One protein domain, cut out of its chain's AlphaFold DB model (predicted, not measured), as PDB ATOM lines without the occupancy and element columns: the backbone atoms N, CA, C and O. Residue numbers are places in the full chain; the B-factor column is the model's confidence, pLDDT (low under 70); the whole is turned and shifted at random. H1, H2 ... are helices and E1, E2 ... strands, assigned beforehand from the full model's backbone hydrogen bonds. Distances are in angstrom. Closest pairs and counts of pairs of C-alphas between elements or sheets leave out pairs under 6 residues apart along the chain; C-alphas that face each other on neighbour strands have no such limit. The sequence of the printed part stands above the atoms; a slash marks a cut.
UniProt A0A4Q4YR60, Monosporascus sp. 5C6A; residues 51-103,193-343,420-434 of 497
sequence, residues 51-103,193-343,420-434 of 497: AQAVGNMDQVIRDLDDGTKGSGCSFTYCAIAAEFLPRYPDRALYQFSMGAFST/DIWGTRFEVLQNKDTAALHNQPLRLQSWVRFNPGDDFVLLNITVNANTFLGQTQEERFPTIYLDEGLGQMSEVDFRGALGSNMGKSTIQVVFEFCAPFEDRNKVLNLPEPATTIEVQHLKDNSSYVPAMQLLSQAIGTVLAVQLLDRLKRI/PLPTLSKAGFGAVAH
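This is residues 51 to 103, 193 to 343 and 420 to 434 of the 497 residues of a protein of Monosporascus sp. 5C6A (UniProt A0A4Q4YR60). A twisted sheet of five strands has the long helix H4 packed along one face over E5 and E1, with H1 packed on H4 and reaching E2 at the sheet's edge. The short helix H3 covers part of the other face near E4, and the small hairpin of E6 and E7 makes an arm well away from this body, while residues 87 to 92 stick out in a loop. The 219 printed residues, under half of them in named elements, hold four helices and seven strands in the order H1 E1 H2 E2 E3 E4 H3 E5 E6 E7 H4, a mixed class. The mixed sheet runs E2 E3 E5 E1 E4. The whole is compact, with a radius of gyration of the C-alphas of 18.9 A and spans of 64 by 46 by 37 A.

In the large sheet, E2 is residues 215 to 221, E3 230 to 236, E5 275 to 286 with 36.5 A, E1 194 to 204 with 32.3 A, and E4 252 to 255. H4, residues 315 to 342, measures 40.6 A and ends at C-alpha 342 (50.902, -9.959, -35.441). H1, residues 51 to 71, measures 30.0 A from C-alpha 51 (33.811, -12.352, -38.710). H2 is residues 209 to 212, H3 264 to 270, E6 295 to 297 and E7 305 to 307.

E1 and E4 are parallel, with N 200 and O 253 at 2.8 A; the other neighbours are antiparallel, with N 217 and O 234 at 2.9 A in the hairpin E2 and E3, N 233 and O 283 at 2.8 A between E3 and E5, and N 199 and O 280 at 2.8 A between E5 and E1. The arrangement is three layers, helices on both faces of a sheet: H1 and H4 on one face, H3 on the other. H4 runs along the strands at a height over the sheet of 8.0 A, its closest C-alphas to E5 being Ser 325 and Val 282, 6.2 A apart. H1 and H4 touch at the C-alphas of Gly 67 and Val 331, 6.3 A apart, with a steep tilt of 39 degrees, opposite ways. H2 only grazes the sheet. The hairpin E6 and E7 has N 295 and O 307 at 2.9 A. In H3 every O i to N i+4 pair is within hydrogen-bond range, in H1 15 of 17 and in H4 22 of 24; H2 is too short for such a pair.

The C-alphas of Pro 300 and Arg 342 are the two farthest apart, 66.2 A. Residues 104 to 192 and 344 to 419 are not printed; the gaps are 25.1 A from C-alpha 103 to C-alpha 193 and 27.3 A from C-alpha 343 to C-alpha 420. The link E3 to E4 is long. The mean pLDDT of the printed part is 77.2, with 58 residues under 70, among them 79 to 103 and 238 to 249.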
ATOM      1  N   ALA A  51      33.283 -11.957 -37.396       67.31
ATOM      2  CA  ALA A  51      33.811 -12.352 -38.710       67.31
ATOM      3  C   ALA A  51      35.352 -12.482 -38.726       67.31
ATOM      4  O   ALA A  51      35.915 -13.332 -39.412       67.31
ATOM      5  N   GLN A  52      36.046 -11.672 -37.917       69.50
ATOM      6  CA  GLN A  52      37.495 -11.769 -37.737       69.50
ATOM      7  C   GLN A  52      37.908 -13.065 -37.022       69.50
ATOM      8  O   GLN A  52      38.915 -13.672 -37.385       69.50
ATOM      9  N   ALA A  53      37.152 -13.499 -36.009       67.00
ATOM     10  CA  ALA A  53      37.398 -14.767 -35.335       67.00
ATOM     11  C   ALA A  53      37.167 -15.947 -36.290       67.00
ATOM     12  O   ALA A  53      38.015 -16.835 -36.341       67.00
ATOM     13  N   VAL A  54      36.105 -15.908 -37.104       70.00
ATOM     14  CA  VAL A  54      35.841 -16.914 -38.150       70.00
ATOM     15  C   VAL A  54      37.008 -17.009 -39.132       70.00
ATOM     16  O   VAL A  54      37.628 -18.064 -39.232       70.00
ATOM     17  N   GLY A  55      37.427 -15.891 -39.734       74.56
ATOM     18  CA  GLY A  55      38.555 -15.897 -40.674       74.56
ATOM     19  C   GLY A  55      39.884 -16.359 -40.054       74.56
ATOM     20  O   GLY A  55      40.700 -17.003 -40.720       74.56
ATOM     21  N   ASN A  56      40.111 -16.079 -38.765       73.94
ATOM     22  CA  ASN A  56      41.274 -16.596 -38.045       73.94
ATOM     23  C   ASN A  56      41.225 -18.117 -37.892       73.94
ATOM     24  O   ASN A  56      42.249 -18.769 -38.106       73.94
ATOM     25  N   MET A  57      40.062 -18.660 -37.535       75.25
ATOM     26  CA  MET A  57      39.840 -20.094 -37.383       75.25
ATOM     27  C   MET A  57      39.961 -20.833 -38.719       75.25
ATOM     28  O   MET A  57      40.674 -21.830 -38.776       75.25
ATOM     29  N   ASP A  58      39.382 -20.302 -39.798       80.75
ATOM     30  CA  ASP A  58      39.520 -20.873 -41.144       80.75
ATOM     31  C   ASP A  58      40.990 -20.980 -41.556       80.75
ATOM     32  O   ASP A  58      41.419 -21.948 -42.181       80.75
ATOM     33  N   GLN A  59      41.794 -19.979 -41.191       81.25
ATOM     34  CA  GLN A  59      43.225 -20.018 -41.454       81.25
ATOM     35  C   GLN A  59      43.945 -21.062 -40.585       81.25
ATOM     36  O   GLN A  59      44.826 -21.737 -41.100       81.25
ATOM     37  N   VAL A  60      43.557 -21.250 -39.315       81.94
ATOM     38  CA  VAL A  60      44.099 -22.339 -38.474       81.94
ATOM     39  C   VAL A  60      43.802 -23.708 -39.092       81.94
ATOM     40  O   VAL A  60      44.684 -24.563 -39.102       81.94
ATOM     41  N   ILE A  61      42.594 -23.907 -39.625       86.56
ATOM     42  CA  ILE A  61      42.216 -25.142 -40.328       86.56
ATOM     43  C   ILE A  61      43.102 -25.348 -41.560       86.56
ATOM     44  O   ILE A  61      43.703 -26.410 -41.693       86.56
ATOM     45  N   ARG A  62      43.274 -24.320 -42.405       88.44
ATOM     46  CA  ARG A  62      44.167 -24.398 -43.577       88.44
ATOM     47  C   ARG A  62      45.603 -24.762 -43.199       88.44
ATOM     48  O   ARG A  62      46.196 -25.637 -43.820       88.44
ATOM     49  N   ASP A  63      46.150 -24.123 -42.167       87.00
ATOM     50  CA  ASP A  63      47.520 -24.385 -41.716       87.00
ATOM     51  C   ASP A  63      47.671 -25.813 -41.159       87.00
ATOM     52  O   ASP A  63      48.704 -26.457 -41.360       87.00
ATOM     53  N   LEU A  64      46.646 -26.318 -40.460       88.81
ATOM     54  CA  LEU A  64      46.576 -27.705 -40.004       88.81
ATOM     55  C   LEU A  64      46.526 -28.683 -41.176       88.81
ATOM     56  O   LEU A  64      47.306 -29.637 -41.187       88.81
ATOM     57  N   ASP A  65      45.656 -28.450 -42.156       89.38
ATOM     58  CA  ASP A  65      45.539 -29.286 -43.352       89.38
ATOM     59  C   ASP A  65      46.866 -29.330 -44.120       89.38
ATOM     60  O   ASP A  65      47.347 -30.406 -44.478       89.38
ATOM     61  N   ASP A  66      47.532 -28.187 -44.294       88.12
ATOM     62  CA  ASP A  66      48.840 -28.115 -44.945       88.12
ATOM     63  C   ASP A  66      49.932 -28.823 -44.127       88.12
ATOM     64  O   ASP A  66      50.715 -29.614 -44.665       88.12
ATOM     65  N   GLY A  67      49.973 -28.582 -42.814       85.31
ATOM     66  CA  GLY A  67      50.968 -29.154 -41.906       85.31
ATOM     67  C   GLY A  67      50.805 -30.656 -41.655       85.31
ATOM     68  O   GLY A  67      51.759 -31.319 -41.244       85.31
ATOM     69  N   THR A  68      49.620 -31.207 -41.932       86.75
ATOM     70  CA  THR A  68      49.288 -32.631 -41.746       86.75
ATOM     71  C   THR A  68      48.930 -33.350 -43.046       86.75
ATOM     72  O   THR A  68      48.565 -34.523 -43.014       86.75
ATOM     73  N   LYS A  69      49.113 -32.705 -44.202       82.62
ATOM     74  CA  LYS A  69      48.760 -33.229 -45.530       82.62
ATOM     75  C   LYS A  69      49.280 -34.642 -45.817       82.62
ATOM     76  O   LYS A  69      48.615 -35.430 -46.482       82.62
ATOM     77  N   GLY A  70      50.468 -34.982 -45.308       78.81
ATOM     78  CA  GLY A  70      51.075 -36.313 -45.456       78.81
ATOM     79  C   GLY A  70      50.442 -37.416 -44.597       78.81
ATOM     80  O   GLY A  70      50.742 -38.586 -44.811       78.81
ATOM     81  N   SER A  71      49.574 -37.055 -43.652       79.38
ATOM     82  CA  SER A  71      48.895 -37.963 -42.719       79.38
ATOM     83  C   SER A  71      47.474 -38.330 -43.161       79.38
ATOM     84  O   SER A  71      46.813 -39.108 -42.481       79.38
ATOM     85  N   GLY A  72      46.986 -37.768 -44.275       79.56
ATOM     86  CA  GLY A  72      45.633 -38.023 -44.783       79.56
ATOM     87  C   GLY A  72      44.509 -37.358 -43.980       79.56
ATOM     88  O   GLY A  72      43.353 -37.736 -44.147       79.56
ATOM     89  N   CYS A  73      44.831 -36.392 -43.118       83.31
ATOM     90  CA  CYS A  73      43.845 -35.633 -42.356       83.31
ATOM     91  C   CYS A  73      43.210 -34.537 -43.221       83.31
ATOM     92  O   CYS A  73      43.881 -33.921 -44.047       83.31
ATOM     93  N   SER A  74      41.933 -34.262 -42.968       86.00
ATOM     94  CA  SER A  74      41.255 -33.038 -43.404       86.00
ATOM     95  C   SER A  74      40.384 -32.538 -42.260       86.00
ATOM     96  O   SER A  74      39.501 -33.259 -41.783       86.00
ATOM     97  N   PHE A  75      40.709 -31.360 -41.744       87.81
ATOM     98  CA  PHE A  75      40.090 -30.814 -40.550       87.81
ATOM     99  C   PHE A  75      38.846 -30.010 -40.891       87.81
ATOM    100  O   PHE A  75      38.809 -29.233 -41.839       87.81
ATOM    101  N   THR A  76      37.829 -30.160 -40.053       84.69
ATOM    102  CA  THR A  76      36.624 -29.345 -40.109       84.69
ATOM    103  C   THR A  76      36.273 -28.835 -38.725       84.69
ATOM    104  O   THR A  76      36.731 -29.328 -37.688       84.69
ATOM    105  N   TYR A  77      35.384 -27.857 -38.719       78.56
ATOM    106  CA  TYR A  77      34.630 -27.475 -37.544       78.56
ATOM    107  C   TYR A  77      33.862 -28.659 -36.944       78.56
ATOM    108  O   TYR A  77      33.403 -29.553 -37.660       78.56
ATOM    109  N   CYS A  78      33.739 -28.663 -35.617       73.75
ATOM    110  CA  CYS A  78      33.008 -29.679 -34.869       73.75
ATOM    111  C   CYS A  78      31.818 -29.036 -34.148       73.75
ATOM    112  O   CYS A  78      32.005 -28.187 -33.275       73.75
ATOM    113  N   ALA A  79      30.600 -29.468 -34.480       62.84
ATOM    114  CA  ALA A  79      29.410 -29.132 -33.705       62.84
ATOM    115  C   ALA A  79      29.479 -29.766 -32.308       62.84
ATOM    116  O   ALA A  79      29.751 -30.962 -32.189       62.84
ATOM    117  N   ILE A  80      29.180 -29.008 -31.249       58.62
ATOM    118  CA  ILE A  80      29.195 -29.543 -29.881       58.62
ATOM    119  C   ILE A  80      27.809 -29.456 -29.247       58.62
ATOM    120  O   ILE A  80      27.334 -28.380 -28.899       58.62
ATOM    121  N   ALA A  81      27.214 -30.613 -28.967       50.25
ATOM    122  CA  ALA A  81      26.218 -30.714 -27.908       50.25
ATOM    123  C   ALA A  81      26.966 -30.801 -26.567       50.25
ATOM    124  O   ALA A  81      27.687 -31.770 -26.329       50.25
ATOM    125  N   ALA A  82      26.849 -29.789 -25.709       46.81
ATOM    126  CA  ALA A  82      27.405 -29.830 -24.358       46.81
ATOM    127  C   ALA A  82      26.424 -29.200 -23.371       46.81
ATOM    128  O   ALA A  82      26.101 -28.014 -23.435       46.81
ATOM    129  N   GLU A  83      25.965 -29.996 -22.414       39.50
ATOM    130  CA  GLU A  83      25.255 -29.505 -21.245       39.50
ATOM    131  C   GLU A  83      26.233 -29.403 -20.087       39.50
ATOM    132  O   GLU A  83      26.519 -30.423 -19.492       39.50
ATOM    133  N   PHE A  84      26.673 -28.200 -19.712       47.25
ATOM    134  CA  PHE A  84      27.116 -27.932 -18.341       47.25
ATOM    135  C   PHE A  84      26.898 -26.443 -18.048       47.25
ATOM    136  O   PHE A  84      27.715 -25.602 -18.407       47.25
ATOM    137  N   LEU A  85      25.794 -26.073 -17.397       38.28
ATOM    138  CA  LEU A  85      25.758 -24.779 -16.711       38.28
ATOM    139  C   LEU A  85      26.620 -24.930 -15.451       38.28
ATOM    140  O   LEU A  85      26.236 -25.700 -14.564       38.28
ATOM    141  N   PRO A  86      27.771 -24.246 -15.317       36.84
ATOM    142  CA  PRO A  86      28.440 -24.203 -14.031       36.84
ATOM    143  C   PRO A  86      27.484 -23.556 -13.021       36.84
ATOM    144  O   PRO A  86      26.915 -22.498 -13.282       36.84
ATOM    145  N   ARG A  87      27.328 -24.168 -11.838       36.03
ATOM    146  CA  ARG A  87      26.553 -23.596 -10.715       36.03
ATOM    147  C   ARG A  87      27.026 -22.189 -10.308       36.03
ATOM    148  O   ARG A  87      26.281 -21.488  -9.636       36.03
ATOM    149  N   TYR A  88      28.242 -21.805 -10.716       39.50
ATOM    150  CA  TYR A  88      28.910 -20.532 -10.437       39.50
ATOM    151  C   TYR A  88      29.643 -20.033 -11.705       39.50
ATOM    152  O   TYR A  88      30.803 -20.399 -11.922       39.50
ATOM    153  N   PRO A  89      28.976 -19.272 -12.594       39.16
ATOM    154  CA  PRO A  89      29.563 -18.798 -13.854       39.16
ATOM    155  C   PRO A  89      30.731 -17.814 -13.666       39.16
ATOM    156  O   PRO A  89      31.602 -17.713 -14.520       39.16
ATOM    157  N   ASP A  90      30.792 -17.144 -12.521       38.62
ATOM    158  CA  ASP A  90      31.853 -16.239 -12.070       38.62
ATOM    159  C   ASP A  90      33.138 -16.960 -11.615       38.62
ATOM    160  O   ASP A  90      34.194 -16.342 -11.498       38.62
ATOM    161  N   ARG A  91      33.075 -18.281 -11.394       40.41
ATOM    162  CA  ARG A  91      34.219 -19.142 -11.037       40.41
ATOM    163  C   ARG A  91      34.576 -20.133 -12.146       40.41
ATOM    164  O   ARG A  91      35.040 -21.232 -11.844       40.41
ATOM    165  N   ALA A  92      34.286 -19.788 -13.402       38.56
ATOM    166  CA  ALA A  92      34.310 -20.697 -14.544       38.56
ATOM    167  C   ALA A  92      35.609 -21.523 -14.641       38.56
ATOM    168  O   ALA A  92      36.612 -21.101 -15.204       38.56
ATOM    169  N   LEU A  93      35.550 -22.758 -14.135       38.59
ATOM    170  CA  LEU A  93      36.526 -23.818 -14.401       38.59
ATOM    171  C   LEU A  93      36.461 -24.294 -15.864       38.59
ATOM    172  O   LEU A  93      37.346 -25.030 -16.287       38.59
ATOM    173  N   TYR A  94      35.430 -23.881 -16.618       45.16
ATOM    174  CA  TYR A  94      35.124 -24.302 -17.983       45.16
ATOM    175  C   TYR A  94      35.011 -23.097 -18.927       45.16
ATOM    176  O   TYR A  94      34.124 -22.262 -18.761       45.16
ATOM    177  N   GLN A  95      35.880 -23.042 -19.939       45.91
ATOM    178  CA  GLN A  95      35.642 -22.279 -21.166       45.91
ATOM    179  C   GLN A  95      35.052 -23.249 -22.200       45.91
ATOM    180  O   GLN A  95      35.696 -24.234 -22.568       45.91
ATOM    181  N   PHE A  96      33.801 -23.021 -22.606       53.78
ATOM    182  CA  PHE A  96      33.123 -23.845 -23.612       53.78
ATOM    183  C   PHE A  96      33.530 -23.406 -24.998       53.78
ATOM    184  O   PHE A  96      33.370 -22.225 -25.292       53.78
ATOM    185  N   SER A  97      33.968 -24.347 -25.843       53.66
ATOM    186  CA  SER A  97      34.170 -24.083 -27.269       53.66
ATOM    187  C   SER A  97      32.982 -23.337 -27.847       53.66
ATOM    188  O   SER A  97      31.831 -23.624 -27.508       53.66
ATOM    189  N   MET A  98      33.270 -22.391 -28.735       51.44
ATOM    190  CA  MET A  98      32.222 -21.720 -29.493       51.44
ATOM    191  C   MET A  98      31.314 -22.784 -30.154       51.44
ATOM    192  O   MET A  98      31.764 -23.900 -30.439       51.44
ATOM    193  N   GLY A  99      30.033 -22.474 -30.357       50.19
ATOM    194  CA  GLY A  99      29.071 -23.421 -30.945       50.19
ATOM    195  C   GLY A  99      28.609 -24.551 -30.012       50.19
ATOM    196  O   GLY A  99      27.833 -25.403 -30.438       50.19
ATOM    197  N   ALA A 100      29.041 -24.570 -28.744       54.56
ATOM    198  CA  ALA A 100      28.478 -25.455 -27.731       54.56
ATOM    199  C   ALA A 100      27.063 -25.011 -27.320       54.56
ATOM    200  O   ALA A 100      26.845 -23.848 -26.977       54.56
ATOM    201  N   PHE A 101      26.109 -25.944 -27.291       56.62
ATOM    202  CA  PHE A 101      24.734 -25.688 -26.846       56.62
ATOM    203  C   PHE A 101      24.247 -26.741 -25.841       56.62
ATOM    204  O   PHE A 101      24.564 -27.928 -25.943       56.62
ATOM    205  N   SER A 102      23.432 -26.302 -24.874       56.12
ATOM    206  CA  SER A 102      22.775 -27.179 -23.895       56.12
ATOM    207  C   SER A 102      21.470 -27.713 -24.474       56.12
ATOM    208  O   SER A 102      20.526 -26.959 -24.690       56.12
ATOM    209  N   THR A 103      21.402 -29.023 -24.682       62.88
ATOM    210  CA  THR A 103      20.256 -29.705 -25.298       62.88
ATOM    211  C   THR A 103      19.103 -29.908 -24.318       62.88
ATOM    212  O   THR A 103      17.941 -29.715 -24.662       62.88
ATOM    213  N   ASP A 193      37.314 -46.975 -27.454       87.44
ATOM    214  CA  ASP A 193      38.670 -46.732 -26.981       87.44
ATOM    215  C   ASP A 193      39.060 -45.276 -27.253       87.44
ATOM    216  O   ASP A 193      38.850 -44.781 -28.364       87.44
ATOM    217  N   ILE A 194      39.642 -44.606 -26.257       88.81
ATOM    218  CA  ILE A 194      40.036 -43.199 -26.349       88.81
ATOM    219  C   ILE A 194      41.477 -43.046 -25.916       88.81
ATOM    220  O   ILE A 194      41.843 -43.401 -24.797       88.81
ATOM    221  N   TRP A 195      42.275 -42.436 -26.780       91.31
ATOM    222  CA  TRP A 195      43.664 -42.103 -26.505       91.31
ATOM    223  C   TRP A 195      43.869 -40.608 -26.636       91.31
ATOM    224  O   TRP A 195      43.339 -39.985 -27.550       91.31
ATOM    225  N   GLY A 196      44.670 -40.014 -25.760       91.56
ATOM    226  CA  GLY A 196      44.883 -38.576 -25.830       91.56
ATOM    227  C   GLY A 196      46.183 -38.095 -25.218       91.56
ATOM    228  O   GLY A 196      46.867 -38.796 -24.469       91.56
ATOM    229  N   THR A 197      46.516 -36.860 -25.574       92.00
ATOM    230  CA  THR A 197      47.643 -36.097 -25.039       92.00
ATOM    231  C   THR A 197      47.306 -34.611 -25.033       92.00
ATOM    232  O   THR A 197      46.413 -34.155 -25.755       92.00
ATOM    233  N   ARG A 198      48.025 -33.844 -24.216       90.19
ATOM    234  CA  ARG A 198      47.826 -32.407 -24.054       90.19
ATOM    235  C   ARG A 198      49.141 -31.654 -24.192       90.19
ATOM    236  O   ARG A 198      50.197 -32.124 -23.781       90.19
ATOM    237  N   PHE A 199      49.049 -30.441 -24.707       89.81
ATOM    238  CA  PHE A 199      50.119 -29.458 -24.727       89.81
ATOM    239  C   PHE A 199      49.638 -28.210 -23.988       89.81
ATOM    240  O   PHE A 199      48.526 -27.732 -24.221       89.81
ATOM    241  N   GLU A 200      50.462 -27.668 -23.101       88.38
ATOM    242  CA  GLU A 200      50.281 -26.317 -22.572       88.38
ATOM    243  C   GLU A 200      51.441 -25.450 -23.044       88.38
ATOM    244  O   GLU A 200      52.601 -25.797 -22.839       88.38
ATOM    245  N   VAL A 201      51.122 -24.338 -23.698       87.31
ATOM    246  CA  VAL A 201      52.095 -23.430 -24.312       87.31
ATOM    247  C   VAL A 201      52.084 -22.120 -23.539       87.31
ATOM    248  O   VAL A 201      51.019 -21.512 -23.390       87.31
ATOM    249  N   LEU A 202      53.244 -21.694 -23.035       86.12
ATOM    250  CA  LEU A 202      53.402 -20.373 -22.428       86.12
ATOM    251  C   LEU A 202      53.201 -19.287 -23.481       86.12
ATOM    252  O   LEU A 202      53.673 -19.398 -24.609       86.12
ATOM    253  N   GLN A 203      52.510 -18.224 -23.088       80.06
ATOM    254  CA  GLN A 203      52.271 -17.067 -23.943       80.06
ATOM    255  C   GLN A 203      52.104 -15.799 -23.113       80.06
ATOM    256  O   GLN A 203      51.704 -15.862 -21.952       80.06
ATOM    257  N   ASN A 204      52.333 -14.637 -23.712       74.31
ATOM    258  CA  ASN A 204      52.030 -13.358 -23.075       74.31
ATOM    259  C   ASN A 204      50.497 -13.146 -22.949       74.31
ATOM    260  O   ASN A 204      49.736 -13.476 -23.861       74.31
ATOM    261  N   LYS A 205      50.024 -12.615 -21.812       69.81
ATOM    262  CA  LYS A 205      48.592 -12.354 -21.546       69.81
ATOM    263  C   LYS A 205      47.998 -11.233 -22.394       69.81
ATOM    264  O   LYS A 205      46.812 -11.296 -22.708       69.81
ATOM    265  N   ASP A 206      48.800 -10.240 -22.765       62.12
ATOM    266  CA  ASP A 206      48.333  -9.074 -23.530       62.12
ATOM    267  C   ASP A 206      48.123  -9.395 -25.016       62.12
ATOM    268  O   ASP A 206      47.578  -8.598 -25.784       62.12
ATOM    269  N   THR A 207      48.546 -10.586 -25.433       57.41
ATOM    270  CA  THR A 207      48.444 -11.056 -26.805       57.41
ATOM    271  C   THR A 207      47.279 -12.033 -26.942       57.41
ATOM    272  O   THR A 207      47.268 -13.133 -26.396       57.41
ATOM    273  N   ALA A 208      46.260 -11.602 -27.678       51.75
ATOM    274  CA  ALA A 208      44.994 -12.298 -27.852       51.75
ATOM    275  C   ALA A 208      45.092 -13.484 -28.839       51.75
ATOM    276  O   ALA A 208      44.521 -13.426 -29.928       51.75
ATOM    277  N   ALA A 209      45.771 -14.584 -28.487       56.56
ATOM    278  CA  ALA A 209      45.678 -15.824 -29.274       56.56
ATOM    279  C   ALA A 209      44.219 -16.301 -29.316       56.56
ATOM    280  O   ALA A 209      43.626 -16.605 -28.279       56.56
ATOM    281  N   LEU A 210      43.623 -16.286 -30.515       57.12
ATOM    282  CA  LEU A 210      42.186 -16.500 -30.737       57.12
ATOM    283  C   LEU A 210      41.285 -15.649 -29.811       57.12
ATOM    284  O   LEU A 210      40.138 -16.004 -29.609       57.12
ATOM    285  N   HIS A 211      41.760 -14.544 -29.222       58.84
ATOM    286  CA  HIS A 211      41.049 -13.804 -28.162       58.84
ATOM    287  C   HIS A 211      40.614 -14.652 -26.950       58.84
ATOM    288  O   HIS A 211      39.550 -14.404 -26.387       58.84
ATOM    289  N   ASN A 212      41.411 -15.653 -26.549       57.81
ATOM    290  CA  ASN A 212      41.016 -16.663 -25.554       57.81
ATOM    291  C   ASN A 212      39.733 -17.420 -25.947       57.81
ATOM    292  O   ASN A 212      39.072 -17.992 -25.082       57.81
ATOM    293  N   GLN A 213      39.364 -17.410 -27.234       65.19
ATOM    294  CA  GLN A 213      38.197 -18.132 -27.704       65.19
ATOM    295  C   GLN A 213      38.537 -19.618 -27.827       65.19
ATOM    296  O   GLN A 213      39.515 -19.983 -28.491       65.19
ATOM    297  N   PRO A 214      37.737 -20.478 -27.197       71.56
ATOM    298  CA  PRO A 214      37.896 -21.913 -27.286       71.56
ATOM    299  C   PRO A 214      37.454 -22.419 -28.668       71.56
ATOM    300  O   PRO A 214      36.366 -22.104 -29.157       71.56
ATOM    301  N   LEU A 215      38.303 -23.233 -29.292       75.12
ATOM    302  CA  LEU A 215      38.099 -23.829 -30.611       75.12
ATOM    303  C   LEU A 215      38.076 -25.352 -30.488       75.12
ATOM    304  O   LEU A 215      38.892 -25.937 -29.773       75.12
ATOM    305  N   ARG A 216      37.172 -26.002 -31.224       79.25
ATOM    306  CA  ARG A 216      37.187 -27.452 -31.418       79.25
ATOM    307  C   ARG A 216      37.165 -27.782 -32.900       79.25
ATOM    308  O   ARG A 216      36.323 -27.284 -33.641       79.25
ATOM    309  N   LEU A 217      38.078 -28.653 -33.290       84.50
ATOM    310  CA  LEU A 217      38.210 -29.175 -34.637       84.50
ATOM    311  C   LEU A 217      38.092 -30.691 -34.590       84.50
ATOM    312  O   LEU A 217      38.428 -31.320 -33.584       84.50
ATOM    313  N   GLN A 218      37.643 -31.269 -35.693       87.50
ATOM    314  CA  GLN A 218      37.603 -32.711 -35.864       87.50
ATOM    315  C   GLN A 218      38.164 -33.111 -37.225       87.50
ATOM    316  O   GLN A 218      38.143 -32.329 -38.174       87.50
ATOM    317  N   SER A 219      38.652 -34.338 -37.319       91.00
ATOM    318  CA  SER A 219      38.981 -34.989 -38.581       91.00
ATOM    319  C   SER A 219      38.721 -36.486 -38.473       91.00
ATOM    320  O   SER A 219      38.701 -37.045 -37.378       91.00
ATOM    321  N   TRP A 220      38.547 -37.140 -39.611       90.88
ATOM    322  CA  TRP A 220      38.491 -38.591 -39.699       90.88
ATOM    323  C   TRP A 220      39.808 -39.090 -40.269       90.88
ATOM    324  O   TRP A 220      40.217 -38.661 -41.346       90.88
ATOM    325  N   VAL A 221      40.471 -39.999 -39.557       91.19
ATOM    326  CA  VAL A 221      41.774 -40.537 -39.964       91.19
ATOM    327  C   VAL A 221      41.731 -42.057 -40.041       91.19
ATOM    328  O   VAL A 221      40.934 -42.710 -39.370       91.19
ATOM    329  N   ARG A 222      42.601 -42.635 -40.868       89.69
ATOM    330  CA  ARG A 222      42.863 -44.078 -40.910       89.69
ATOM    331  C   ARG A 222      44.362 -44.280 -40.839       89.69
ATOM    332  O   ARG A 222      45.090 -43.670 -41.617       89.69
ATOM    333  N   PHE A 223      44.813 -45.128 -39.925       88.50
ATOM    334  CA  PHE A 223      46.239 -45.399 -39.788       88.50
ATOM    335  C   PHE A 223      46.732 -46.391 -40.843       88.50
ATOM    336  O   PHE A 223      47.815 -46.184 -41.385       88.50
ATOM    337  N   ASN A 224      45.924 -47.395 -41.207       85.56
ATOM    338  CA  ASN A 224      46.216 -48.292 -42.322       85.56
ATOM    339  C   ASN A 224      45.029 -48.447 -43.291       85.56
ATOM    340  O   ASN A 224      43.861 -48.274 -42.917       85.56
ATOM    341  N   PRO A 225      45.298 -48.829 -44.555       84.44
ATOM    342  CA  PRO A 225      44.261 -49.287 -45.469       84.44
ATOM    343  C   PRO A 225      43.542 -50.516 -44.900       84.44
ATOM    344  O   PRO A 225      44.175 -51.510 -44.562       84.44
ATOM    345  N   GLY A 226      42.214 -50.467 -44.833       81.94
ATOM    346  CA  GLY A 226      41.383 -51.541 -44.274       81.94
ATOM    347  C   GLY A 226      40.861 -51.254 -42.863       81.94
ATOM    348  O   GLY A 226      39.770 -51.716 -42.545       81.94
ATOM    349  N   ASP A 227      41.535 -50.399 -42.088       84.81
ATOM    350  CA  ASP A 227      41.117 -50.056 -40.720       84.81
ATOM    351  C   ASP A 227      39.801 -49.269 -40.697       84.81
ATOM    352  O   ASP A 227      39.488 -48.546 -41.648       84.81
ATOM    353  N   ASP A 228      39.045 -49.370 -39.605       85.06
ATOM    354  CA  ASP A 228      37.918 -48.467 -39.360       85.06
ATOM    355  C   ASP A 228      38.424 -47.019 -39.195       85.06
ATOM    356  O   ASP A 228      39.585 -46.775 -38.855       85.06
ATOM    357  N   PHE A 229      37.555 -46.044 -39.462       89.44
ATOM    358  CA  PHE A 229      37.894 -44.643 -39.239       89.44
ATOM    359  C   PHE A 229      38.061 -44.358 -37.744       89.44
ATOM    360  O   PHE A 229      37.303 -44.846 -36.906       89.44
ATOM    361  N   VAL A 230      39.054 -43.535 -37.432       92.00
ATOM    362  CA  VAL A 230      39.327 -43.007 -36.099       92.00
ATOM    363  C   VAL A 230      38.922 -41.544 -36.105       92.00
ATOM    364  O   VAL A 230      39.323 -40.787 -36.996       92.00
ATOM    365  N   LEU A 231      38.113 -41.143 -35.131       92.19
ATOM    366  CA  LEU A 231      37.773 -39.743 -34.952       92.19
ATOM    367  C   LEU A 231      38.927 -39.055 -34.228       92.19
ATOM    368  O   LEU A 231      39.281 -39.404 -33.106       92.19
ATOM    369  N   LEU A 232      39.507 -38.062 -34.883       92.56
ATOM    370  CA  LEU A 232      40.505 -37.179 -34.313       92.56
ATOM    371  C   LEU A 232      39.811 -35.906 -33.833       92.56
ATOM    372  O   LEU A 232      39.335 -35.121 -34.648       92.56
ATOM    373  N   ASN A 233      39.789 -35.682 -32.525       89.25
ATOM    374  CA  ASN A 233      39.293 -34.465 -31.895       89.25
ATOM    375  C   ASN A 233      40.456 -33.590 -31.424       89.25
ATOM    376  O   ASN A 233      41.350 -34.049 -30.713       89.25
ATOM    377  N   ILE A 234      40.416 -32.307 -31.778       88.31
ATOM    378  CA  ILE A 234      41.379 -31.308 -31.320       88.31
ATOM    379  C   ILE A 234      40.633 -30.198 -30.594       88.31
ATOM    380  O   ILE A 234      39.692 -29.622 -31.140       88.31
ATOM    381  N   THR A 235      41.079 -29.848 -29.390       82.69
ATOM    382  CA  THR A 235      40.613 -28.641 -28.697       82.69
ATOM    383  C   THR A 235      41.754 -27.660 -28.484       82.69
ATOM    384  O   THR A 235      42.877 -28.050 -28.173       82.69
ATOM    385  N   VAL A 236      41.461 -26.371 -28.643       80.00
ATOM    386  CA  VAL A 236      42.369 -25.262 -28.335       80.00
ATOM    387  C   VAL A 236      41.668 -24.333 -27.358       80.00
ATOM    388  O   VAL A 236      40.547 -23.910 -27.621       80.00
ATOM    389  N   ASN A 237      42.308 -24.034 -26.229       75.38
ATOM    390  CA  ASN A 237      41.787 -23.197 -25.138       75.38
ATOM    391  C   ASN A 237      40.403 -23.614 -24.618       75.38
ATOM    392  O   ASN A 237      39.722 -22.833 -23.969       75.38
ATOM    393  N   ALA A 238      40.003 -24.857 -24.878       68.44
ATOM    394  CA  ALA A 238      38.754 -25.434 -24.419       68.44
ATOM    395  C   ALA A 238      39.040 -26.623 -23.509       68.44
ATOM    396  O   ALA A 238      39.990 -27.385 -23.732       68.44
ATOM    397  N   ASN A 239      38.175 -26.813 -22.516       56.16
ATOM    398  CA  ASN A 239      38.202 -28.040 -21.739       56.16
ATOM    399  C   ASN A 239      37.793 -29.235 -22.601       56.16
ATOM    400  O   ASN A 239      37.107 -29.115 -23.619       56.16
ATOM    401  N   THR A 240      38.210 -30.407 -22.147       55.75
ATOM    402  CA  THR A 240      37.723 -31.677 -22.661       55.75
ATOM    403  C   THR A 240      36.212 -31.762 -22.577       55.75
ATOM    404  O   THR A 240      35.613 -31.329 -21.597       55.75
ATOM    405  N   PHE A 241      35.598 -32.409 -23.569       55.28
ATOM    406  CA  PHE A 241      34.227 -32.914 -23.439       55.28
ATOM    407  C   PHE A 241      34.123 -34.017 -22.364       55.28
ATOM    408  O   PHE A 241      33.023 -34.379 -21.965       55.28
ATOM    409  N   LEU A 242      35.267 -34.514 -21.875       54.75
ATOM    410  CA  LEU A 242      35.383 -35.428 -20.746       54.75
ATOM    411  C   LEU A 242      35.128 -34.627 -19.468       54.75
ATOM    412  O   LEU A 242      35.957 -33.794 -19.084       54.75
ATOM    413  N   GLY A 243      33.954 -34.821 -18.866       46.69
ATOM    414  CA  GLY A 243      33.647 -34.295 -17.540       46.69
ATOM    415  C   GLY A 243      34.711 -34.744 -16.538       46.69
ATOM    416  O   GLY A 243      35.348 -35.772 -16.725       46.69
ATOM    417  N   GLN A 244      34.948 -33.950 -15.494       45.53
ATOM    418  CA  GLN A 244      35.945 -34.253 -14.464       45.53
ATOM    419  C   GLN A 244      35.682 -35.614 -13.793       45.53
ATOM    420  O   GLN A 244      34.999 -35.684 -12.773       45.53
ATOM    421  N   THR A 245      36.280 -36.685 -14.303       38.41
ATOM    422  CA  THR A 245      36.650 -37.832 -13.479       38.41
ATOM    423  C   THR A 245      37.965 -37.467 -12.800       38.41
ATOM    424  O   THR A 245      38.872 -36.904 -13.412       38.41
ATOM    425  N   GLN A 246      38.063 -37.689 -11.489       38.62
ATOM    426  CA  GLN A 246      39.248 -37.321 -10.705       38.62
ATOM    427  C   GLN A 246      40.519 -38.100 -11.087       38.62
ATOM    428  O   GLN A 246      41.591 -37.815 -10.559       38.62
ATOM    429  N   GLU A 247      40.426 -39.031 -12.031       40.03
ATOM    430  CA  GLU A 247      41.519 -39.862 -12.501       40.03
ATOM    431  C   GLU A 247      41.638 -39.728 -14.027       40.03
ATOM    432  O   GLU A 247      40.636 -39.698 -14.739       40.03
ATOM    433  N   GLU A 248      42.895 -39.609 -14.474       51.03
ATOM    434  CA  GLU A 248      43.376 -39.578 -15.866       51.03
ATOM    435  C   GLU A 248      43.267 -38.238 -16.614       51.03
ATOM    436  O   GLU A 248      42.660 -38.099 -17.674       51.03
ATOM    437  N   ARG A 249      44.007 -37.230 -16.125       66.25
ATOM    438  CA  ARG A 249      44.502 -36.178 -17.027       66.25
ATOM    439  C   ARG A 249      45.339 -36.854 -18.111       66.25
ATOM    440  O   ARG A 249      46.332 -37.499 -17.774       66.25
ATOM    441  N   PHE A 250      44.990 -36.662 -19.384       81.44
ATOM    442  CA  PHE A 250      45.908 -37.019 -20.464       81.44
ATOM    443  C   PHE A 250      47.291 -36.402 -20.186       81.44
ATOM    444  O   PHE A 250      47.371 -35.259 -19.703       81.44
ATOM    445  N   PRO A 251      48.382 -37.134 -20.465       88.31
ATOM    446  CA  PRO A 251      49.738 -36.647 -20.249       88.31
ATOM    447  C   PRO A 251      49.921 -35.290 -20.925       88.31
ATOM    448  O   PRO A 251      49.505 -35.083 -22.064       88.31
ATOM    449  N   THR A 252      50.515 -34.355 -20.186       88.25
ATOM    450  CA  THR A 252      50.666 -32.967 -20.618       88.25
ATOM    451  C   THR A 252      52.132 -32.651 -20.877       88.25
ATOM    452  O   THR A 252      52.972 -32.843 -19.999       88.25
ATOM    453  N   ILE A 253      52.433 -32.136 -22.068       91.94
ATOM    454  CA  ILE A 253      53.715 -31.503 -22.374       91.94
ATOM    455  C   ILE A 253      53.598 -30.006 -22.112       91.94
ATOM    456  O   ILE A 253      52.720 -29.340 -22.654       91.94
ATOM    457  N   TYR A 254      54.524 -29.478 -21.323       90.94
ATOM    458  CA  TYR A 254      54.650 -28.053 -21.059       90.94
ATOM    459  C   TYR A 254      55.698 -27.451 -21.997       90.94
ATOM    460  O   TYR A 254      56.806 -27.979 -22.101       90.94
ATOM    461  N   LEU A 255      55.336 -26.381 -22.701       91.06
ATOM    462  CA  LEU A 255      56.136 -25.757 -23.751       91.06
ATOM    463  C   LEU A 255      56.363 -24.271 -23.455       91.06
ATOM    464  O   LEU A 255      55.428 -23.565 -23.072       91.06
ATOM    465  N   ASP A 256      57.588 -23.797 -23.672       88.00
ATOM    466  CA  ASP A 256      57.915 -22.368 -23.685       88.00
ATOM    467  C   ASP A 256      57.498 -21.682 -25.008       88.00
ATOM    468  O   ASP A 256      57.016 -22.322 -25.947       88.00
ATOM    469  N   GLU A 257      57.704 -20.363 -25.104       82.69
ATOM    470  CA  GLU A 257      57.410 -19.563 -26.309       82.69
ATOM    471  C   GLU A 257      58.266 -19.939 -27.537       82.69
ATOM    472  O   GLU A 257      57.968 -19.531 -28.658       82.69
ATOM    473  N   GLY A 258      59.348 -20.694 -27.349       81.81
ATOM    474  CA  GLY A 258      60.191 -21.259 -28.402       81.81
ATOM    475  C   GLY A 258      59.864 -22.718 -28.732       81.81
ATOM    476  O   GLY A 258      60.574 -23.322 -29.533       81.81
ATOM    477  N   LEU A 259      58.811 -23.301 -28.146       85.25
ATOM    478  CA  LEU A 259      58.464 -24.728 -28.241       85.25
ATOM    479  C   LEU A 259      59.495 -25.673 -27.602       85.25
ATOM    480  O   LEU A 259      59.507 -26.874 -27.889       85.25
ATOM    481  N   GLY A 260      60.353 -25.150 -26.728       87.50
ATOM    482  CA  GLY A 260      61.189 -25.941 -25.837       87.50
ATOM    483  C   GLY A 260      60.349 -26.596 -24.743       87.50
ATOM    484  O   GLY A 260      59.431 -25.991 -24.195       87.50
ATOM    485  N   GLN A 261      60.643 -27.860 -24.432       90.94
ATOM    486  CA  GLN A 261      59.968 -28.563 -23.345       90.94
ATOM    487  C   GLN A 261      60.429 -28.035 -21.989       90.94
ATOM    488  O   GLN A 261      61.629 -27.949 -21.731       90.94
ATOM    489  N   MET A 262      59.473 -27.774 -21.105       91.19
ATOM    490  CA  MET A 262      59.706 -27.365 -19.724       91.19
ATOM    491  C   MET A 262      59.230 -28.441 -18.746       91.19
ATOM    492  O   MET A 262      58.380 -29.275 -19.073       91.19
ATOM    493  N   SER A 263      59.749 -28.403 -17.517       92.06
ATOM    494  CA  SER A 263      59.132 -29.141 -16.415       92.06
ATOM    495  C   SER A 263      57.805 -28.482 -16.019       92.06
ATOM    496  O   SER A 263      57.615 -27.277 -16.196       92.06
ATOM    497  N   GLU A 264      56.882 -29.255 -15.445       89.62
ATOM    498  CA  GLU A 264      55.619 -28.709 -14.929       89.62
ATOM    499  C   GLU A 264      55.846 -27.625 -13.866       89.62
ATOM    500  O   GLU A 264      55.104 -26.644 -13.807       89.62
ATOM    501  N   VAL A 265      56.873 -27.795 -13.030       90.81
ATOM    502  CA  VAL A 265      57.217 -26.852 -11.960       90.81
ATOM    503  C   VAL A 265      57.675 -25.523 -12.553       90.81
ATOM    504  O   VAL A 265      57.147 -24.482 -12.166       90.81
ATOM    505  N   ASP A 266      58.584 -25.559 -13.529       91.19
ATOM    506  CA  ASP A 266      59.098 -24.349 -14.179       91.19
ATOM    507  C   ASP A 266      58.000 -23.642 -14.972       91.19
ATOM    508  O   ASP A 266      57.859 -22.424 -14.890       91.19
ATOM    509  N   PHE A 267      57.170 -24.408 -15.687       89.75
ATOM    510  CA  PHE A 267      56.028 -23.869 -16.417       89.75
ATOM    511  C   PHE A 267      55.059 -23.153 -15.474       89.75
ATOM    512  O   PHE A 267      54.708 -22.000 -15.705       89.75
ATOM    513  N   ARG A 268      54.655 -23.804 -14.373       87.81
ATOM    514  CA  ARG A 268      53.761 -23.202 -13.372       87.81
ATOM    515  C   ARG A 268      54.393 -21.995 -12.678       87.81
ATOM    516  O   ARG A 268      53.667 -21.060 -12.367       87.81
ATOM    517  N   GLY A 269      55.706 -22.006 -12.451       87.31
ATOM    518  CA  GLY A 269      56.444 -20.865 -11.904       87.31
ATOM    519  C   GLY A 269      56.534 -19.681 -12.871       87.31
ATOM    520  O   GLY A 269      56.532 -18.534 -12.431       87.31
ATOM    521  N   ALA A 270      56.564 -19.946 -14.180       86.19
ATOM    522  CA  ALA A 270      56.542 -18.920 -15.220       86.19
ATOM    523  C   ALA A 270      55.150 -18.290 -15.412       86.19
ATOM    524  O   ALA A 270      55.055 -17.156 -15.883       86.19
ATOM    525  N   LEU A 271      54.069 -18.985 -15.029       82.62
ATOM    526  CA  LEU A 271      52.724 -18.405 -14.988       82.62
ATOM    527  C   LEU A 271      52.677 -17.308 -13.909       82.62
ATOM    528  O   LEU A 271      52.725 -17.581 -12.713       82.62
ATOM    529  N   GLY A 272      52.565 -16.050 -14.334       71.56
ATOM    530  CA  GLY A 272      52.671 -14.875 -13.461       71.56
ATOM    531  C   GLY A 272      51.786 -13.718 -13.920       71.56
ATOM    532  O   GLY A 272      50.813 -13.920 -14.646       71.56
ATOM    533  N   SER A 273      52.095 -12.484 -13.514       63.81
ATOM    534  CA  SER A 273      51.299 -11.294 -13.859       63.81
ATOM    535  C   SER A 273      51.176 -11.065 -15.370       63.81
ATOM    536  O   SER A 273      50.075 -10.754 -15.811       63.81
ATOM    537  N   ASN A 274      52.228 -11.338 -16.153       70.75
ATOM    538  CA  ASN A 274      52.277 -11.038 -17.596       70.75
ATOM    539  C   ASN A 274      52.194 -12.278 -18.509       70.75
ATOM    540  O   ASN A 274      51.964 -12.142 -19.707       70.75
ATOM    541  N   MET A 275      52.352 -13.488 -17.962       78.75
ATOM    542  CA  MET A 275      52.359 -14.739 -18.734       78.75
ATOM    543  C   MET A 275      51.101 -15.564 -18.466       78.75
ATOM    544  O   MET A 275      50.727 -15.809 -17.318       78.75
ATOM    545  N   GLY A 276      50.438 -15.970 -19.541       79.44
ATOM    546  CA  GLY A 276      49.306 -16.879 -19.579       79.44
ATOM    547  C   GLY A 276      49.678 -18.184 -20.278       79.44
ATOM    548  O   GLY A 276      50.847 -18.470 -20.540       79.44
ATOM    549  N   LYS A 277      48.658 -18.983 -20.589       82.19
ATOM    550  CA  LYS A 277      48.829 -20.240 -21.316       82.19
ATOM    551  C   LYS A 277      47.757 -20.435 -22.372       82.19
ATOM    552  O   LYS A 277      46.616 -20.033 -22.154       82.19
ATOM    553  N   SER A 278      48.135 -21.104 -23.455       81.19
ATOM    554  CA  SER A 278      47.193 -21.779 -24.343       81.19
ATOM    555  C   SER A 278      47.243 -23.282 -24.106       81.19
ATOM    556  O   SER A 278      48.295 -23.840 -23.791       81.19
ATOM    557  N   THR A 279      46.108 -23.951 -24.258       82.44
ATOM    558  CA  THR A 279      45.993 -25.401 -24.072       82.44
ATOM    559  C   THR A 279      45.579 -26.034 -25.383       82.44
ATOM    560  O   THR A 279      44.565 -25.640 -25.946       82.44
ATOM    561  N   ILE A 280      46.326 -27.023 -25.857       86.94
ATOM    562  CA  ILE A 280      45.968 -27.830 -27.021       86.94
ATOM    563  C   ILE A 280      45.755 -29.252 -26.532       86.94
ATOM    564  O   ILE A 280      46.593 -29.786 -25.809       86.94
ATOM    565  N   GLN A 281      44.674 -29.888 -26.947       87.94
ATOM    566  CA  GLN A 281      44.474 -31.305 -26.715       87.94
ATOM    567  C   GLN A 281      44.229 -32.029 -28.020       87.94
ATOM    568  O   GLN A 281      43.536 -31.516 -28.893       87.94
ATOM    569  N   VAL A 282      44.788 -33.229 -28.118       91.88
ATOM    570  CA  VAL A 282      44.606 -34.133 -29.245       91.88
ATOM    571  C   VAL A 282      44.062 -35.445 -28.698       91.88
ATOM    572  O   VAL A 282      44.659 -36.028 -27.791       91.88
ATOM    573  N   VAL A 283      42.913 -35.873 -29.212       90.62
ATOM    574  CA  VAL A 283      42.185 -37.068 -28.781       90.62
ATOM    575  C   VAL A 283      41.845 -37.918 -29.996       90.62
ATOM    576  O   VAL A 283      41.411 -37.399 -31.020       90.62
ATOM    577  N   PHE A 284      42.030 -39.223 -29.863       92.81
ATOM    578  CA  PHE A 284      41.691 -40.241 -30.843       92.81
ATOM    579  C   PHE A 284      40.602 -41.124 -30.249       92.81
ATOM    580  O   PHE A 284      40.822 -41.743 -29.211       92.81
ATOM    581  N   GLU A 285      39.453 -41.184 -30.906       90.81
ATOM    582  CA  GLU A 285      38.320 -42.027 -30.532       90.81
ATOM    583  C   GLU A 285      38.138 -43.108 -31.599       90.81
ATOM    584  O   GLU A 285      38.072 -42.827 -32.800       90.81
ATOM    585  N   PHE A 286      38.086 -44.362 -31.166       91.62
ATOM    586  CA  PHE A 286      38.003 -45.519 -32.050       91.62
ATOM    587  C   PHE A 286      36.600 -46.107 -32.048       91.62
ATOM    588  O   PHE A 286      35.983 -46.252 -31.003       91.62
ATOM    589  N   CYS A 287      36.126 -46.580 -33.194       90.19
ATOM    590  CA  CYS A 287      34.941 -47.430 -33.218       90.19
ATOM    591  C   CYS A 287      35.192 -48.720 -32.410       90.19
ATOM    592  O   CYS A 287      36.189 -49.427 -32.639       90.19
ATOM    593  N   ALA A 288      34.289 -49.032 -31.475       87.44
ATOM    594  CA  ALA A 288      34.315 -50.282 -30.722       87.44
ATOM    595  C   ALA A 288      33.209 -51.222 -31.230       87.44
ATOM    596  O   ALA A 288      32.017 -50.917 -31.090       87.44
ATOM    597  N   PRO A 289      33.594 -52.357 -31.850       80.69
ATOM    598  CA  PRO A 289      32.645 -53.343 -32.328       80.69
ATOM    599  C   PRO A 289      32.007 -54.102 -31.165       80.69
ATOM    600  O   PRO A 289      32.438 -54.042 -30.015       80.69
ATOM    601  N   PHE A 290      30.980 -54.863 -31.511       78.44
ATOM    602  CA  PHE A 290      30.226 -55.678 -30.580       78.44
ATOM    603  C   PHE A 290      31.062 -56.778 -29.909       78.44
ATOM    604  O   PHE A 290      31.681 -57.601 -30.588       78.44
ATOM    605  N   GLU A 291      30.986 -56.846 -28.577       76.62
ATOM    606  CA  GLU A 291      31.599 -57.900 -27.766       76.62
ATOM    607  C   GLU A 291      30.612 -58.455 -26.722       76.62
ATOM    608  O   GLU A 291      30.332 -57.823 -25.706       76.62
ATOM    609  N   ASP A 292      30.135 -59.690 -26.919       81.31
ATOM    610  CA  ASP A 292      29.188 -60.380 -26.016       81.31
ATOM    611  C   ASP A 292      29.697 -60.579 -24.571       81.31
ATOM    612  O   ASP A 292      28.932 -60.959 -23.680       81.31
ATOM    613  N   ARG A 293      30.998 -60.377 -24.342       86.00
ATOM    614  CA  ARG A 293      31.665 -60.622 -23.054       86.00
ATOM    615  C   ARG A 293      31.334 -59.556 -22.018       86.00
ATOM    616  O   ARG A 293      31.259 -59.874 -20.834       86.00
ATOM    617  N   ASN A 294      31.110 -58.325 -22.471       91.06
ATOM    618  CA  ASN A 294      30.726 -57.220 -21.610       91.06
ATOM    619  C   ASN A 294      29.203 -57.167 -21.523       91.06
ATOM    620  O   ASN A 294      28.512 -57.162 -22.550       91.06
ATOM    621  N   LYS A 295      28.658 -57.158 -20.307       93.38
ATOM    622  CA  LYS A 295      27.213 -57.314 -20.118       93.38
ATOM    623  C   LYS A 295      26.691 -56.741 -18.810       93.38
ATOM    624  O   LYS A 295      27.409 -56.631 -17.822       93.38
ATOM    625  N   VAL A 296      25.399 -56.450 -18.804       94.31
ATOM    626  CA  VAL A 296      24.615 -56.187 -17.597       94.31
ATOM    627  C   VAL A 296      24.185 -57.522 -16.999       94.31
ATOM    628  O   VAL A 296      23.651 -58.384 -17.699       94.31
ATOM    629  N   LEU A 297      24.431 -57.707 -15.705       91.56
ATOM    630  CA  LEU A 297      24.096 -58.934 -14.993       91.56
ATOM    631  C   LEU A 297      22.689 -58.863 -14.396       91.56
ATOM    632  O   LEU A 297      22.261 -57.831 -13.879       91.56
ATOM    633  N   ASN A 298      21.992 -59.999 -14.405       90.69
ATOM    634  CA  ASN A 298      20.718 -60.167 -13.711       90.69
ATOM    635  C   ASN A 298      20.946 -60.795 -12.329       90.69
ATOM    636  O   ASN A 298      20.672 -61.978 -12.121       90.69
ATOM    637  N   LEU A 299      21.533 -60.026 -11.411       86.56
ATOM    638  CA  LEU A 299      21.753 -60.465 -10.033       86.56
ATOM    639  C   LEU A 299      20.525 -60.146  -9.162       86.56
ATOM    640  O   LEU A 299      19.810 -59.186  -9.446       86.56
ATOM    641  N   PRO A 300      20.271 -60.923  -8.091       78.56
ATOM    642  CA  PRO A 300      19.169 -60.661  -7.159       78.56
ATOM    643  C   PRO A 300      19.357 -59.375  -6.337       78.56
ATOM    644  O   PRO A 300      18.424 -58.914  -5.682       78.56
ATOM    645  N   GLU A 301      20.562 -58.807  -6.344       75.25
ATOM    646  CA  GLU A 301      20.884 -57.574  -5.640       75.25
ATOM    647  C   GLU A 301      20.199 -56.352  -6.281       75.25
ATOM    648  O   GLU A 301      20.001 -56.299  -7.496       75.25
ATOM    649  N   PRO A 302      19.840 -55.327  -5.487       65.12
ATOM    650  CA  PRO A 302      19.158 -54.139  -6.000       65.12
ATOM    651  C   PRO A 302      20.064 -53.232  -6.847       65.12
ATOM    652  O   PRO A 302      19.557 -52.405  -7.609       65.12
ATOM    653  N   ALA A 303      21.387 -53.352  -6.702       80.00
ATOM    654  CA  ALA A 303      22.348 -52.597  -7.490       80.00
ATOM    655  C   ALA A 303      22.470 -53.202  -8.892       80.00
ATOM    656  O   ALA A 303      22.546 -54.415  -9.060       80.00
ATOM    657  N   THR A 304      22.490 -52.345  -9.913       87.31
ATOM    658  CA  THR A 304      22.755 -52.824 -11.269       87.31
ATOM    659  C   THR A 304      24.245 -53.088 -11.413       87.31
ATOM    660  O   THR A 304      25.046 -52.168 -11.263       87.31
ATOM    661  N   THR A 305      24.596 -54.335 -11.707       90.56
ATOM    662  CA  THR A 305      25.986 -54.775 -11.830       90.56
ATOM    663  C   THR A 305      26.318 -55.032 -13.291       90.56
ATOM    664  O   THR A 305      25.543 -55.660 -14.016       90.56
ATOM    665  N   ILE A 306      27.485 -54.558 -13.715       92.31
ATOM    666  CA  ILE A 306      28.050 -54.838 -15.033       92.31
ATOM    667  C   ILE A 306      29.271 -55.741 -14.891       92.31
ATOM    668  O   ILE A 306      29.998 -55.677 -13.902       92.31
ATOM    669  N   GLU A 307      29.490 -56.576 -15.893       91.31
ATOM    670  CA  GLU A 307      30.709 -57.352 -16.067       91.31
ATOM    671  C   GLU A 307      31.437 -56.807 -17.297       91.31
ATOM    672  O   GLU A 307      30.872 -56.803 -18.391       91.31
ATOM    673  N   VAL A 308      32.672 -56.333 -17.112       88.19
ATOM    674  CA  VAL A 308      33.543 -55.822 -18.180       88.19
ATOM    675  C   VAL A 308      34.812 -56.668 -18.178       88.19
ATOM    676  O   VAL A 308      35.565 -56.652 -17.207       88.19
ATOM    677  N   GLN A 309      35.021 -57.452 -19.235       79.56
ATOM    678  CA  GLN A 309      36.122 -58.417 -19.318       79.56
ATOM    679  C   GLN A 309      37.222 -57.988 -20.290       79.56
ATOM    680  O   GLN A 309      38.397 -58.252 -20.045       79.56
ATOM    681  N   HIS A 310      36.854 -57.384 -21.420       66.12
ATOM    682  CA  HIS A 310      37.808 -57.007 -22.455       66.12
ATOM    683  C   HIS A 310      37.341 -55.749 -23.178       66.12
ATOM    684  O   HIS A 310      36.150 -55.557 -23.412       66.12
ATOM    685  N   LEU A 311      38.297 -54.895 -23.516       68.31
ATOM    686  CA  LEU A 311      38.102 -53.780 -24.427       68.31
ATOM    687  C   LEU A 311      39.150 -53.934 -25.514       68.31
ATOM    688  O   LEU A 311      40.308 -54.220 -25.199       68.31
ATOM    689  N   LYS A 312      38.748 -53.718 -26.768       72.50
ATOM    690  CA  LYS A 312      39.654 -53.661 -27.916       72.50
ATOM    691  C   LYS A 312      40.917 -52.865 -27.564       72.50
ATOM    692  O   LYS A 312      40.843 -51.726 -27.097       72.50
ATOM    693  N   ASP A 313      42.072 -53.488 -27.779       79.69
ATOM    694  CA  ASP A 313      43.370 -52.865 -27.552       79.69
ATOM    695  C   ASP A 313      43.865 -52.185 -28.833       79.69
ATOM    696  O   ASP A 313      44.219 -52.847 -29.811       79.69
ATOM    697  N   ASN A 314      43.893 -50.852 -28.826       87.38
ATOM    698  CA  ASN A 314      44.428 -50.042 -29.919       87.38
ATOM    699  C   ASN A 314      45.860 -49.542 -29.639       87.38
ATOM    700  O   ASN A 314      46.337 -48.629 -30.314       87.38
ATOM    701  N   SER A 315      46.579 -50.154 -28.688       87.94
ATOM    702  CA  SER A 315      47.963 -49.800 -28.331       87.94
ATOM    703  C   SER A 315      48.942 -49.858 -29.512       87.94
ATOM    704  O   SER A 315      49.905 -49.091 -29.565       87.94
ATOM    705  N   SER A 316      48.675 -50.705 -30.511       91.31
ATOM    706  CA  SER A 316      49.479 -50.803 -31.738       91.31
ATOM    707  C   SER A 316      49.509 -49.506 -32.560       91.31
ATOM    708  O   SER A 316      50.487 -49.255 -33.264       91.31
ATOM    709  N   TYR A 317      48.492 -48.644 -32.432       93.06
ATOM    710  CA  TYR A 317      48.424 -47.354 -33.123       93.06
ATOM    711  C   TYR A 317      49.159 -46.227 -32.391       93.06
ATOM    712  O   TYR A 317      49.318 -45.143 -32.956       93.06
ATOM    713  N   VAL A 318      49.637 -46.451 -31.158       94.38
ATOM    714  CA  VAL A 318      50.273 -45.411 -30.330       94.38
ATOM    715  C   VAL A 318      51.401 -44.680 -31.065       94.38
ATOM    716  O   VAL A 318      51.353 -43.451 -31.081       94.38
ATOM    717  N   PRO A 319      52.350 -45.343 -31.756       94.75
ATOM    718  CA  PRO A 319      53.401 -44.629 -32.484       94.75
ATOM    719  C   PRO A 319      52.864 -43.667 -33.557       94.75
ATOM    720  O   PRO A 319      53.366 -42.553 -33.704       94.75
ATOM    721  N   ALA A 320      51.815 -44.063 -34.285       93.38
ATOM    722  CA  ALA A 320      51.192 -43.215 -35.299       93.38
ATOM    723  C   ALA A 320      50.439 -42.035 -34.658       93.38
ATOM    724  O   ALA A 320      50.592 -40.891 -35.094       93.38
ATOM    725  N   MET A 321      49.703 -42.292 -33.572       95.31
ATOM    726  CA  MET A 321      49.027 -41.257 -32.782       95.31
ATOM    727  C   MET A 321      50.017 -40.239 -32.202       95.31
ATOM    728  O   MET A 321      49.745 -39.038 -32.225       95.31
ATOM    729  N   GLN A 322      51.186 -40.686 -31.733       95.50
ATOM    730  CA  GLN A 322      52.255 -39.823 -31.220       95.50
ATOM    731  C   GLN A 322      52.796 -38.878 -32.291       95.50
ATOM    732  O   GLN A 322      52.891 -37.672 -32.058       95.50
ATOM    733  N   LEU A 323      53.126 -39.412 -33.469       93.56
ATOM    734  CA  LEU A 323      53.650 -38.620 -34.584       93.56
ATOM    735  C   LEU A 323      52.631 -37.588 -35.072       93.56
ATOM    736  O   LEU A 323      52.981 -36.426 -35.289       93.56
ATOM    737  N   LEU A 324      51.363 -37.987 -35.195       94.69
ATOM    738  CA  LEU A 324      50.298 -37.079 -35.606       94.69
ATOM    739  C   LEU A 324      50.037 -36.001 -34.544       94.69
ATOM    740  O   LEU A 324      49.959 -34.819 -34.877       94.69
ATOM    741  N   SER A 325      50.010 -36.373 -33.261       95.12
ATOM    742  CA  SER A 325      49.879 -35.419 -32.152       95.12
ATOM    743  C   SER A 325      51.038 -34.424 -32.106       95.12
ATOM    744  O   SER A 325      50.815 -33.238 -31.879       95.12
ATOM    745  N   GLN A 326      52.271 -34.872 -32.364       94.06
ATOM    746  CA  GLN A 326      53.441 -33.996 -32.457       94.06
ATOM    747  C   GLN A 326      53.308 -32.998 -33.616       94.06
ATOM    748  O   GLN A 326      53.616 -31.815 -33.450       94.06
ATOM    749  N   ALA A 327      52.857 -33.456 -34.787       92.12
ATOM    750  CA  ALA A 327      52.648 -32.591 -35.947       92.12
ATOM    751  C   ALA A 327      51.586 -31.520 -35.654       92.12
ATOM    752  O   ALA A 327      51.855 -30.333 -35.828       92.12
ATOM    753  N   ILE A 328      50.433 -31.930 -35.116       93.38
ATOM    754  CA  ILE A 328      49.336 -31.036 -34.716       93.38
ATOM    755  C   ILE A 328      49.806 -30.031 -33.663       93.38
ATOM    756  O   ILE A 328      49.631 -28.827 -33.840       93.38
ATOM    757  N   GLY A 329      50.443 -30.512 -32.591       89.81
ATOM    758  CA  GLY A 329      50.966 -29.668 -31.519       89.81
ATOM    759  C   GLY A 329      51.991 -28.657 -32.031       89.81
ATOM    760  O   GLY A 329      51.931 -27.493 -31.656       89.81
ATOM    761  N   THR A 330      52.875 -29.064 -32.950       90.38
ATOM    762  CA  THR A 330      53.847 -28.156 -33.584       90.38
ATOM    763  C   THR A 330      53.152 -27.078 -34.407       90.38
ATOM    764  O   THR A 330      53.430 -25.899 -34.204       90.38
ATOM    765  N   VAL A 331      52.248 -27.457 -35.315       89.19
ATOM    766  CA  VAL A 331      51.553 -26.499 -36.188       89.19
ATOM    767  C   VAL A 331      50.757 -25.501 -35.354       89.19
ATOM    768  O   VAL A 331      50.934 -24.296 -35.507       89.19
ATOM    769  N   LEU A 332      49.933 -25.988 -34.424       87.38
ATOM    770  CA  LEU A 332      49.091 -25.127 -33.601       87.38
ATOM    771  C   LEU A 332      49.910 -24.233 -32.682       87.38
ATOM    772  O   LEU A 332      49.607 -23.051 -32.587       87.38
ATOM    773  N   ALA A 333      50.957 -24.748 -32.040       85.25
ATOM    774  CA  ALA A 333      51.764 -23.926 -31.152       85.25
ATOM    775  C   ALA A 333      52.516 -22.827 -31.925       85.25
ATOM    776  O   ALA A 333      52.476 -21.673 -31.503       85.25
ATOM    777  N   VAL A 334      53.099 -23.129 -33.097       82.56
ATOM    778  CA  VAL A 334      53.704 -22.101 -33.970       82.56
ATOM    779  C   VAL A 334      52.674 -21.048 -34.372       82.56
ATOM    780  O   VAL A 334      52.959 -19.858 -34.274       82.56
ATOM    781  N   GLN A 335      51.482 -21.460 -34.808       77.25
ATOM    782  CA  GLN A 335      50.454 -20.524 -35.271       77.25
ATOM    783  C   GLN A 335      49.889 -19.666 -34.143       77.25
ATOM    784  O   GLN A 335      49.684 -18.466 -34.330       77.25
ATOM    785  N   LEU A 336      49.650 -20.258 -32.971       75.12
ATOM    786  CA  LEU A 336      49.221 -19.515 -31.793       75.12
ATOM    787  C   LEU A 336      50.253 -18.437 -31.469       75.12
ATOM    788  O   LEU A 336      49.870 -17.274 -31.403       75.12
ATOM    789  N   LEU A 337      51.541 -18.795 -31.394       75.19
ATOM    790  CA  LEU A 337      52.645 -17.872 -31.115       75.19
ATOM    791  C   LEU A 337      52.844 -16.802 -32.204       75.19
ATOM    792  O   LEU A 337      53.054 -15.632 -31.888       75.19
ATOM    793  N   ASP A 338      52.782 -17.159 -33.488       74.06
ATOM    794  CA  ASP A 338      52.950 -16.200 -34.588       74.06
ATOM    795  C   ASP A 338      51.801 -15.183 -34.637       74.06
ATOM    796  O   ASP A 338      52.022 -13.990 -34.854       74.06
ATOM    797  N   ARG A 339      50.572 -15.612 -34.333       68.38
ATOM    798  CA  ARG A 339      49.428 -14.699 -34.211       68.38
ATOM    799  C   ARG A 339      49.588 -13.722 -33.052       68.38
ATOM    800  O   ARG A 339      49.188 -12.572 -33.218       68.38
ATOM    801  N   LEU A 340      50.230 -14.110 -31.945       61.91
ATOM    802  CA  LEU A 340      50.571 -13.167 -30.866       61.91
ATOM    803  C   LEU A 340      51.438 -12.018 -31.391       61.91
ATOM    804  O   LEU A 340      51.187 -10.862 -31.064       61.91
ATOM    805  N   LYS A 341      52.425 -12.324 -32.243       64.81
ATOM    806  CA  LYS A 341      53.359 -11.327 -32.795       64.81
ATOM    807  C   LYS A 341      52.689 -10.344 -33.755       64.81
ATOM    808  O   LYS A 341      53.187  -9.235 -33.932       64.81
ATOM    809  N   ARG A 342      51.591 -10.747 -34.403       60.62
ATOM    810  CA  ARG A 342      50.902  -9.959 -35.441       60.62
ATOM    811  C   ARG A 342      49.759  -9.092 -34.911       60.62
ATOM    812  O   ARG A 342      49.215  -8.300 -35.678       60.62
ATOM    813  N   ILE A 343      49.380  -9.228 -33.641       52.53
ATOM    814  CA  ILE A 343      48.306  -8.435 -33.033       52.53
ATOM    815  C   ILE A 343      48.942  -7.239 -32.312       52.53
ATOM    816  O   ILE A 343      49.660  -7.442 -31.335       52.53
ATOM    817  N   PRO A 420      58.181 -31.857 -28.597       90.69
ATOM    818  CA  PRO A 420      58.614 -33.217 -28.293       90.69
ATOM    819  C   PRO A 420      57.561 -34.253 -28.690       90.69
ATOM    820  O   PRO A 420      56.374 -33.944 -28.797       90.69
ATOM    821  N   LEU A 421      57.997 -35.498 -28.892       93.12
ATOM    822  CA  LEU A 421      57.073 -36.600 -29.131       93.12
ATOM    823  C   LEU A 421      56.231 -36.824 -27.857       93.12
ATOM    824  O   LEU A 421      56.816 -37.086 -26.804       93.12
ATOM    825  N   PRO A 422      54.894 -36.706 -27.915       93.31
ATOM    826  CA  PRO A 422      54.056 -36.836 -26.733       93.31
ATOM    827  C   PRO A 422      53.964 -38.268 -26.239       93.31
ATOM    828  O   PRO A 422      53.937 -39.214 -27.019       93.31
ATOM    829  N   THR A 423      53.806 -38.427 -24.932       92.31
ATOM    830  CA  THR A 423      53.185 -39.630 -24.374       92.31
ATOM    831  C   THR A 423      51.676 -39.538 -24.603       92.31
ATOM    832  O   THR A 423      51.123 -38.440 -24.535       92.31
ATOM    833  N   LEU A 424      51.008 -40.666 -24.859       91.50
ATOM    834  CA  LEU A 424      49.546 -40.771 -24.801       91.50
ATOM    835  C   LEU A 424      49.141 -41.656 -23.628       91.50
ATOM    836  O   LEU A 424      49.874 -42.575 -23.263       91.50
ATOM    837  N   SER A 425      47.958 -41.402 -23.080       89.94
ATOM    838  CA  SER A 425      47.272 -42.350 -22.204       89.94
ATOM    839  C   SER A 425      45.931 -42.741 -22.804       89.94
ATOM    840  O   SER A 425      45.309 -41.956 -23.527       89.94
ATOM    841  N   LYS A 426      45.515 -43.966 -22.497       87.81
ATOM    842  CA  LYS A 426      44.162 -44.454 -22.728       87.81
ATOM    843  C   LYS A 426      43.253 -43.933 -21.616       87.81
ATOM    844  O   LYS A 426      43.709 -43.866 -20.479       87.81
ATOM    845  N   ALA A 427      42.025 -43.555 -21.950       82.94
ATOM    846  CA  ALA A 427      41.000 -43.251 -20.959       82.94
ATOM    847  C   ALA A 427      40.356 -44.548 -20.441       82.94
ATOM    848  O   ALA A 427      40.128 -45.488 -21.209       82.94
ATOM    849  N   GLY A 428      40.054 -44.594 -19.145       78.88
ATOM    850  CA  GLY A 428      39.314 -45.693 -18.531       78.88
ATOM    851  C   GLY A 428      37.904 -45.898 -19.104       78.88
ATOM    852  O   GLY A 428      37.296 -44.992 -19.677       78.88
ATOM    853  N   PHE A 429      37.361 -47.103 -18.910       81.25
ATOM    854  CA  PHE A 429      35.976 -47.422 -19.267       81.25
ATOM    855  C   PHE A 429      34.997 -46.472 -18.567       81.25
ATOM    856  O   PHE A 429      35.092 -46.260 -17.357       81.25
ATOM    857  N   GLY A 430      34.057 -45.918 -19.325       77.31
ATOM    858  CA  GLY A 430      33.052 -44.983 -18.839       77.31
ATOM    859  C   GLY A 430      33.579 -43.584 -18.527       77.31
ATOM    860  O   GLY A 430      32.828 -42.749 -18.023       77.31
ATOM    861  N   ALA A 431      34.837 -43.271 -18.869       72.31
ATOM    862  CA  ALA A 431      35.426 -41.945 -18.650       72.31
ATOM    863  C   ALA A 431      34.626 -40.808 -19.310       72.31
ATOM    864  O   ALA A 431      34.743 -39.646 -18.921       72.31
ATOM    865  N   VAL A 432      33.817 -41.133 -20.321       70.56
ATOM    866  CA  VAL A 432      33.103 -40.154 -21.147       70.56
ATOM    867  C   VAL A 432      31.586 -40.341 -21.137       70.56
ATOM    868  O   VAL A 432      30.883 -39.567 -21.782       70.56
ATOM    869  N   ALA A 433      31.084 -41.340 -20.399       75.19
ATOM    870  CA  ALA A 433      29.665 -41.699 -20.309       75.19
ATOM    871  C   ALA A 433      28.976 -41.916 -21.680       75.19
ATOM    872  O   ALA A 433      27.841 -41.482 -21.899       75.19
ATOM    873  N   HIS A 434      29.679 -42.548 -22.629       80.81
ATOM    874  CA  HIS A 434      29.165 -42.903 -23.960       80.81
ATOM    875  C   HIS A 434      28.973 -44.414 -24.125       80.81
ATOM    876  O   HIS A 434      29.005 -44.923 -25.246       80.81
TER     877      HIS A 434